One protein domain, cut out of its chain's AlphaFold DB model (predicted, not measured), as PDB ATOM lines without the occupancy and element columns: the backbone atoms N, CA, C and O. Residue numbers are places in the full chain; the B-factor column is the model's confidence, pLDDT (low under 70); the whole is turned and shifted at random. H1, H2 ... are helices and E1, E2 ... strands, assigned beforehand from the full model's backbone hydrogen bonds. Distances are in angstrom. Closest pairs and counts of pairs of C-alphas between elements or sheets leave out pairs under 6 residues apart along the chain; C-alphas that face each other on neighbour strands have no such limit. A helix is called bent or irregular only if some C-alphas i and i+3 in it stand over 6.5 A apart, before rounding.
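This is residues 338 to 399 of the 530 residues of the protein "Helicase C-terminal domain-containing protein" of [Clostridium] leptum (UniProt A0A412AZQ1). Two helices, H1 and H2, lie side by side as a helical hairpin, and the long stretch of residues 375 to 395 folds back along it to the short strand E1. The 62 printed residues hold two named helices, then one named strand: mostly helix. The whole is compact, with a radius of gyration of the C-alphas of 11.5 A, and spans 31 by 23 by 16 A.

H1, residues 338 to 356, is 27.2 A long and begins at C-alpha 338 (159.144, 125.389, 147.394). H2, residues 358 to 374, is 23.6 A long, with a kink of 54 degrees near residue 365; it is irregular, C-alphas 363 and 366 being 7.3 A apart. E1, residues 396 to 398, ends at C-alpha 398 (154.991, 114.703, 134.446).

H1 and H2 touch, their closest C-alphas, of Ile 354 and Gly 361, 4.3 A apart; they run opposite ways at a shallow tilt of 17 degrees. Every O i to N i+4 pair of H1 is within hydrogen-bond range, and 10 of 13 in H2. E1 pairs with no named strand, but residues 385 to 386 pair antiparallel with it. H2 and E1 are apart.

The printed part has no cut. The link from H2 to E1 is long. Residues 391 to 392 and 394 are under pLDDT 70.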
ATOM      1  N   GLN A 338     159.706 126.704 147.738       92.69
ATOM      2  CA  GLN A 338     159.144 125.389 147.394       92.69
ATOM      3  C   GLN A 338     158.380 125.399 146.060       92.69
ATOM      4  O   GLN A 338     158.490 124.469 145.264       92.69
ATOM      5  N   VAL A 339     157.624 126.469 145.795       93.69
ATOM      6  CA  VAL A 339     156.876 126.628 144.540       93.69
ATOM      7  C   VAL A 339     157.847 126.856 143.378       93.69
ATOM      8  O   VAL A 339     157.655 126.291 142.302       93.69
ATOM      9  N   ARG A 340     158.914 127.636 143.601       94.62
ATOM     10  CA  ARG A 340     159.951 127.923 142.599       94.62
ATOM     11  C   ARG A 340     160.738 126.676 142.218       94.62
ATOM     12  O   ARG A 340     160.913 126.421 141.030       94.62
ATOM     13  N   GLU A 341     161.181 125.898 143.199       95.81
ATOM     14  CA  GLU A 341     161.913 124.651 142.965       95.81
ATOM     15  C   GLU A 341     161.099 123.682 142.105       95.81
ATOM     16  O   GLU A 341     161.609 123.133 141.123       95.81
ATOM     17  N   GLU A 342     159.812 123.525 142.422       95.38
ATOM     18  CA  GLU A 342     158.949 122.631 141.665       95.38
ATOM     19  C   GLU A 342     158.614 123.175 140.273       95.38
ATOM     20  O   GLU A 342     158.657 122.434 139.289       95.38
ATOM     21  N   TYR A 343     158.375 124.482 140.147       95.44
ATOM     22  CA  TYR A 343     158.208 125.134 138.850       95.44
ATOM     23  C   TYR A 343     159.421 124.895 137.936       95.44
ATOM     24  O   TYR A 343     159.269 124.484 136.783       95.44
ATOM     25  N   GLU A 344     160.637 125.096 138.451       95.94
ATOM     26  CA  GLU A 344     161.872 124.873 137.698       95.94
ATOM     27  C   GLU A 344     162.067 123.399 137.324       95.94
ATOM     28  O   GLU A 344     162.559 123.103 136.229       95.94
ATOM     29  N   ARG A 345     161.684 122.460 138.201       96.06
ATOM     30  CA  ARG A 345     161.703 121.026 137.884       96.06
ATOM     31  C   ARG A 345     160.760 120.721 136.722       96.06
ATOM     32  O   ARG A 345     161.186 120.096 135.750       96.06
ATOM     33  N   LEU A 346     159.512 121.191 136.790       94.12
ATOM     34  CA  LEU A 346     158.509 121.010 135.734       94.12
ATOM     35  C   LEU A 346     158.988 121.595 134.398       94.12
ATOM     36  O   LEU A 346     158.864 120.950 133.353       94.12
ATOM     37  N   GLU A 347     159.585 122.787 134.424       94.44
ATOM     38  CA  GLU A 347     160.134 123.443 133.238       94.44
ATOM     39  C   GLU A 347     161.303 122.652 132.620       94.44
ATOM     40  O   GLU A 347     161.356 122.465 131.397       94.44
ATOM     41  N   LYS A 348     162.236 122.158 133.448       94.81
ATOM     42  CA  LYS A 348     163.389 121.351 133.006       94.81
ATOM     43  C   LYS A 348     162.938 120.039 132.365       94.81
ATOM     44  O   LYS A 348     163.394 119.712 131.267       94.81
ATOM     45  N   GLU A 349     162.010 119.330 133.003       91.12
ATOM     46  CA  GLU A 349     161.439 118.083 132.484       91.12
ATOM     47  C   GLU A 349     160.719 118.308 131.151       91.12
ATOM     48  O   GLU A 349     160.912 117.557 130.192       91.12
ATOM     49  N   PHE A 350     159.960 119.399 131.035       89.62
ATOM     50  CA  PHE A 350     159.299 119.734 129.781       89.62
ATOM     51  C   PHE A 350     160.297 120.025 128.651       89.62
ATOM     52  O   PHE A 350     160.167 119.491 127.542       89.62
ATOM     53  N   LYS A 351     161.332 120.826 128.935       90.69
ATOM     54  CA  LYS A 351     162.419 121.102 127.986       90.69
ATOM     55  C   LYS A 351     163.118 119.814 127.546       90.69
ATOM     56  O   LYS A 351     163.446 119.701 126.364       90.69
ATOM     57  N   ARG A 352     163.308 118.844 128.448       92.00
ATOM     58  CA  ARG A 352     163.852 117.520 128.108       92.00
ATOM     59  C   ARG A 352     162.943 116.785 127.121       92.00
ATOM     60  O   ARG A 352     163.409 116.394 126.054       92.00
ATOM     61  N   ILE A 353     161.642 116.691 127.410       88.56
ATOM     62  CA  ILE A 353     160.676 115.971 126.560       88.56
ATOM     63  C   ILE A 353     160.574 116.578 125.156       88.56
ATOM     64  O   ILE A 353     160.505 115.834 124.181       88.56
ATOM     65  N   ILE A 354     160.584 117.908 125.017       87.69
ATOM     66  CA  ILE A 354     160.558 118.546 123.688       87.69
ATOM     67  C   ILE A 354     161.804 118.188 122.871       87.69
ATOM     68  O   ILE A 354     161.688 117.954 121.668       87.69
ATOM     69  N   ARG A 355     162.982 118.167 123.509       88.81
ATOM     70  CA  ARG A 355     164.256 117.878 122.837       88.81
ATOM     71  C   ARG A 355     164.371 116.408 122.445       88.81
ATOM     72  O   ARG A 355     164.733 116.117 121.313       88.81
ATOM     73  N   GLU A 356     164.060 115.503 123.368       88.75
ATOM     74  CA  GLU A 356     164.223 114.057 123.173       88.75
ATOM     75  C   GLU A 356     163.072 113.441 122.367       88.75
ATOM     76  O   GLU A 356     163.286 112.530 121.570       88.75
ATOM     77  N   PHE A 357     161.851 113.968 122.514       86.62
ATOM     78  CA  PHE A 357     160.646 113.431 121.878       86.62
ATOM     79  C   PHE A 357     159.796 114.528 121.204       86.62
ATOM     80  O   PHE A 357     158.670 114.804 121.639       86.62
ATOM     81  N   PRO A 358     160.250 115.123 120.081       82.88
ATOM     82  CA  PRO A 358     159.568 116.258 119.440       82.88
ATOM     83  C   PRO A 358     158.100 115.991 119.057       82.88
ATOM     84  O   PRO A 358     157.242 116.871 119.158       82.88
ATOM     85  N   GLN A 359     157.785 114.756 118.649       80.12
ATOM     86  CA  GLN A 359     156.426 114.328 118.287       80.12
ATOM     87  C   GLN A 359     155.459 114.358 119.479       80.12
ATOM     88  O   GLN A 359     154.278 114.682 119.322       80.12
ATOM     89  N   ILE A 360     155.968 114.030 120.668       82.81
ATOM     90  CA  ILE A 360     155.225 114.091 121.923       82.81
ATOM     91  C   ILE A 360     155.137 115.553 122.357       82.81
ATOM     92  O   ILE A 360     154.025 116.065 122.472       82.81
ATOM     93  N   GLY A 361     156.279 116.245 122.483       81.00
ATOM     94  CA  GLY A 361     156.383 117.628 122.963       81.00
ATOM     95  C   GLY A 361     155.432 118.609 122.267       81.00
ATOM     96  O   GLY A 361     154.724 119.362 122.937       81.00
ATOM     97  N   ASN A 362     155.315 118.536 120.936       79.44
ATOM     98  CA  ASN A 362     154.400 119.393 120.168       79.44
ATOM     99  C   ASN A 362     152.917 119.208 120.539       79.44
ATOM    100  O   ASN A 362     152.134 120.152 120.442       79.44
ATOM    101  N   ARG A 363     152.510 118.004 120.958       83.31
ATOM    102  CA  ARG A 363     151.113 117.687 121.298       83.31
ATOM    103  C   ARG A 363     150.740 118.061 122.731       83.31
ATOM    104  O   ARG A 363     149.567 118.303 122.995       83.31
ATOM    105  N   ILE A 364     151.715 118.111 123.635       86.38
ATOM    106  CA  ILE A 364     151.519 118.433 125.060       86.38
ATOM    107  C   ILE A 364     151.890 119.874 125.419       86.38
ATOM    108  O   ILE A 364     151.591 120.314 126.522       86.38
ATOM    109  N   MET A 365     152.449 120.638 124.477       84.62
ATOM    110  CA  MET A 365     152.775 122.062 124.629       84.62
ATOM    111  C   MET A 365     151.643 122.878 125.273       84.62
ATOM    112  O   MET A 365     151.884 123.659 126.186       84.62
ATOM    113  N   SER A 366     150.394 122.677 124.844       85.06
ATOM    114  CA  SER A 366     149.248 123.390 125.421       85.06
ATOM    115  C   SER A 366     148.981 123.002 126.875       85.06
ATOM    116  O   SER A 366     148.697 123.877 127.688       85.06
ATOM    117  N   ALA A 367     149.076 121.717 127.223       85.88
ATOM    118  CA  ALA A 367     148.917 121.254 128.601       85.88
ATOM    119  C   ALA A 367     149.994 121.870 129.504       85.88
ATOM    120  O   ALA A 367     149.684 122.348 130.591       85.88
ATOM    121  N   TYR A 368     151.228 121.953 129.010       87.12
ATOM    122  CA  TYR A 368     152.340 122.516 129.766       87.12
ATOM    123  C   TYR A 368     152.288 124.022 129.938       87.12
ATOM    124  O   TYR A 368     152.505 124.497 131.048       87.12
ATOM    125  N   LEU A 369     151.953 124.776 128.888       87.19
ATOM    126  CA  LEU A 369     151.777 126.223 129.017       87.19
ATOM    127  C   LEU A 369     150.679 126.551 130.033       87.19
ATOM    128  O   LEU A 369     150.861 127.442 130.856       87.19
ATOM    129  N   ASN A 370     149.578 125.793 130.024       87.75
ATOM    130  CA  ASN A 370     148.507 125.953 131.006       87.75
ATOM    131  C   ASN A 370     148.932 125.561 132.430       87.75
ATOM    132  O   ASN A 370     148.500 126.213 133.375       87.75
ATOM    133  N   LEU A 371     149.743 124.510 132.589       90.62
ATOM    134  CA  LEU A 371     150.258 124.086 133.892       90.62
ATOM    135  C   LEU A 371     151.215 125.134 134.463       90.62
ATOM    136  O   LEU A 371     150.948 125.667 135.533       90.62
ATOM    137  N   LEU A 372     152.282 125.475 133.736       91.25
ATOM    138  CA  LEU A 372     153.295 126.427 134.202       91.25
ATOM    139  C   LEU A 372     152.704 127.823 134.423       91.25
ATOM    140  O   LEU A 372     153.063 128.487 135.382       91.25
ATOM    141  N   SER A 373     151.743 128.263 133.608       89.62
ATOM    142  CA  SER A 373     151.109 129.572 133.836       89.62
ATOM    143  C   SER A 373     150.204 129.596 135.072       89.62
ATOM    144  O   SER A 373     149.993 130.658 135.644       89.62
ATOM    145  N   ALA A 374     149.655 128.447 135.475       90.25
ATOM    146  CA  ALA A 374     148.751 128.339 136.616       90.25
ATOM    147  C   ALA A 374     149.455 127.971 137.929       90.25
ATOM    148  O   ALA A 374     148.963 128.323 138.997       90.25
ATOM    149  N   TYR A 375     150.570 127.242 137.859       92.06
ATOM    150  CA  TYR A 375     151.252 126.680 139.023       92.06
ATOM    151  C   TYR A 375     151.714 127.739 140.045       92.06
ATOM    152  O   TYR A 375     151.485 127.522 141.232       92.06
ATOM    153  N   PRO A 376     152.269 128.903 139.642       91.06
ATOM    154  CA  PRO A 376     152.637 129.957 140.591       91.06
ATOM    155  C   PRO A 376     151.465 130.508 141.413       91.06
ATOM    156  O   PRO A 376     151.650 130.852 142.575       91.06
ATOM    157  N   ASP A 377     150.273 130.593 140.813       89.69
ATOM    158  CA  ASP A 377     149.063 131.105 141.473       89.69
ATOM    159  C   ASP A 377     148.363 130.013 142.301       89.69
ATOM    160  O   ASP A 377     147.791 130.289 143.352       89.69
ATOM    161  N   GLN A 378     148.400 128.765 141.830       92.00
ATOM    162  CA  GLN A 378     147.781 127.616 142.481       92.00
ATOM    163  C   GLN A 378     148.774 126.444 142.479       92.00
ATOM    164  O   GLN A 378     148.728 125.626 141.567       92.00
ATOM    165  N   PRO A 379     149.677 126.317 143.461       92.75
ATOM    166  CA  PRO A 379     150.725 125.289 143.464       92.75
ATOM    167  C   PRO A 379     150.220 123.913 143.935       92.75
ATOM    168  O   PRO A 379     150.910 123.198 144.657       92.75
ATOM    169  N   TYR A 380     148.971 123.577 143.607       92.38
ATOM    170  CA  TYR A 380     148.308 122.351 144.032       92.38
ATOM    171  C   TYR A 380     147.145 121.970 143.105       92.38
ATOM    172  O   TYR A 380     146.570 122.818 142.411       92.38
ATOM    173  N   GLY A 381     146.748 120.697 143.133       89.38
ATOM    174  CA  GLY A 381     145.531 120.203 142.482       89.38
ATOM    175  C   GLY A 381     145.595 120.213 140.952       89.38
ATOM    176  O   GLY A 381     144.565 120.360 140.287       89.38
ATOM    177  N   HIS A 382     146.797 120.100 140.377       91.44
ATOM    178  CA  HIS A 382     146.970 119.972 138.928       91.44
ATOM    179  C   HIS A 382     147.041 118.511 138.499       91.44
ATOM    180  O   HIS A 382     147.761 117.703 139.074       91.44
ATOM    181  N   GLU A 383     146.328 118.198 137.422       89.06
ATOM    182  CA  GLU A 383     146.331 116.864 136.828       89.06
ATOM    183  C   GLU A 383     147.710 116.501 136.243       89.06
ATOM    184  O   GLU A 383     148.357 117.352 135.615       89.06
ATOM    185  N   PRO A 384     148.136 115.229 136.348       90.31
ATOM    186  CA  PRO A 384     149.321 114.748 135.657       90.31
ATOM    187  C   PRO A 384     149.235 114.923 134.135       90.31
ATOM    188  O   PRO A 384     148.176 114.786 133.511       90.31
ATOM    189  N   VAL A 385     150.381 115.171 133.503       88.19
ATOM    190  CA  VAL A 385     150.493 115.256 132.045       88.19
ATOM    191  C   VAL A 385     150.861 113.887 131.491       88.19
ATOM    192  O   VAL A 385     151.917 113.344 131.798       88.19
ATOM    193  N   TYR A 386     149.998 113.337 130.639       87.81
ATOM    194  CA  TYR A 386     150.158 112.005 130.049       87.81
ATOM    195  C   TYR A 386     150.682 112.060 128.614       87.81
ATOM    196  O   TYR A 386     150.519 113.059 127.909       87.81
ATOM    197  N   ASN A 387     151.250 110.944 128.153       84.19
ATOM    198  CA  ASN A 387     151.647 110.785 126.759       84.19
ATOM    199  C   ASN A 387     150.407 110.747 125.841       84.19
ATOM    200  O   ASN A 387     149.605 109.817 125.935       84.19
ATOM    201  N   PRO A 388     150.247 111.697 124.901       79.31
ATOM    202  CA  PRO A 388     149.066 111.782 124.045       79.31
ATOM    203  C   PRO A 388     149.032 110.713 122.943       79.31
ATOM    204  O   PRO A 388     148.059 110.646 122.190       79.31
ATOM    205  N   LEU A 389     150.103 109.929 122.781       78.19
ATOM    206  CA  LEU A 389     150.192 108.842 121.803       78.19
ATOM    207  C   LEU A 389     149.641 107.520 122.346       78.19
ATOM    208  O   LEU A 389     149.249 106.659 121.561       78.19
ATOM    209  N   VAL A 390     149.582 107.371 123.670       76.50
ATOM    210  CA  VAL A 390     149.111 106.156 124.336       76.50
ATOM    211  C   VAL A 390     147.666 106.375 124.779       76.50
ATOM    212  O   VAL A 390     147.343 107.371 125.423       76.50
ATOM    213  N   LYS A 391     146.763 105.462 124.399       65.94
ATOM    214  CA  LYS A 391     145.342 105.548 124.788       65.94
ATOM    215  C   LYS A 391     145.136 105.279 126.281       65.94
ATOM    216  O   LYS A 391     144.246 105.871 126.888       65.94
ATOM    217  N   ASP A 392     145.979 104.429 126.855       68.12
ATOM    218  CA  ASP A 392     145.979 104.103 128.273       68.12
ATOM    219  C   ASP A 392     146.808 105.139 129.043       68.12
ATOM    220  O   ASP A 392     148.033 105.179 128.940       68.12
ATOM    221  N   LYS A 393     146.141 105.981 129.841       72.44
ATOM    222  CA  LYS A 393     146.763 106.971 130.742       72.44
ATOM    223  C   LYS A 393     147.388 106.314 131.986       72.44
ATOM    224  O   LYS A 393     147.074 106.695 133.109       72.44
ATOM    225  N   LYS A 394     148.195 105.271 131.801       65.81
ATOM    226  CA  LYS A 394     148.812 104.536 132.917       65.81
ATOM    227  C   LYS A 394     150.079 105.229 133.411       65.81
ATOM    228  O   LYS A 394     150.215 105.423 134.612       65.81
ATOM    229  N   ASP A 395     150.907 105.713 132.486       78.31
ATOM    230  CA  ASP A 395     152.178 106.362 132.813       78.31
ATOM    231  C   ASP A 395     152.108 107.868 132.534       78.31
ATOM    232  O   ASP A 395     151.952 108.317 131.389       78.31
ATOM    233  N   ALA A 396     152.189 108.666 133.598       83.56
ATOM    234  CA  ALA A 396     152.301 110.114 133.489       83.56
ATOM    235  C   ALA A 396     153.730 110.496 133.079       83.56
ATOM    236  O   ALA A 396     154.702 110.007 133.647       83.56
ATOM    237  N   LEU A 397     153.854 111.404 132.110       85.69
ATOM    238  CA  LEU A 397     155.136 112.001 131.732       85.69
ATOM    239  C   LEU A 397     155.630 112.961 132.813       85.69
ATOM    240  O   LEU A 397     156.821 113.020 133.091       85.69
ATOM    241  N   ILE A 398     154.709 113.738 133.387       87.75
ATOM    242  CA  ILE A 398     154.991 114.703 134.446       87.75
ATOM    243  C   ILE A 398     153.854 114.658 135.463       87.75
ATOM    244  O   ILE A 398     152.684 114.759 135.092       87.75
ATOM    245  N   ILE A 399     154.210 114.545 136.739       91.81
ATOM    246  CA  ILE A 399     153.295 114.662 137.876       91.81
ATOM    247  C   ILE A 399     153.702 115.929 138.636       91.81
ATOM    248  O   ILE A 399     154.823 115.952 139.158       91.81
TER     249      ILE A 399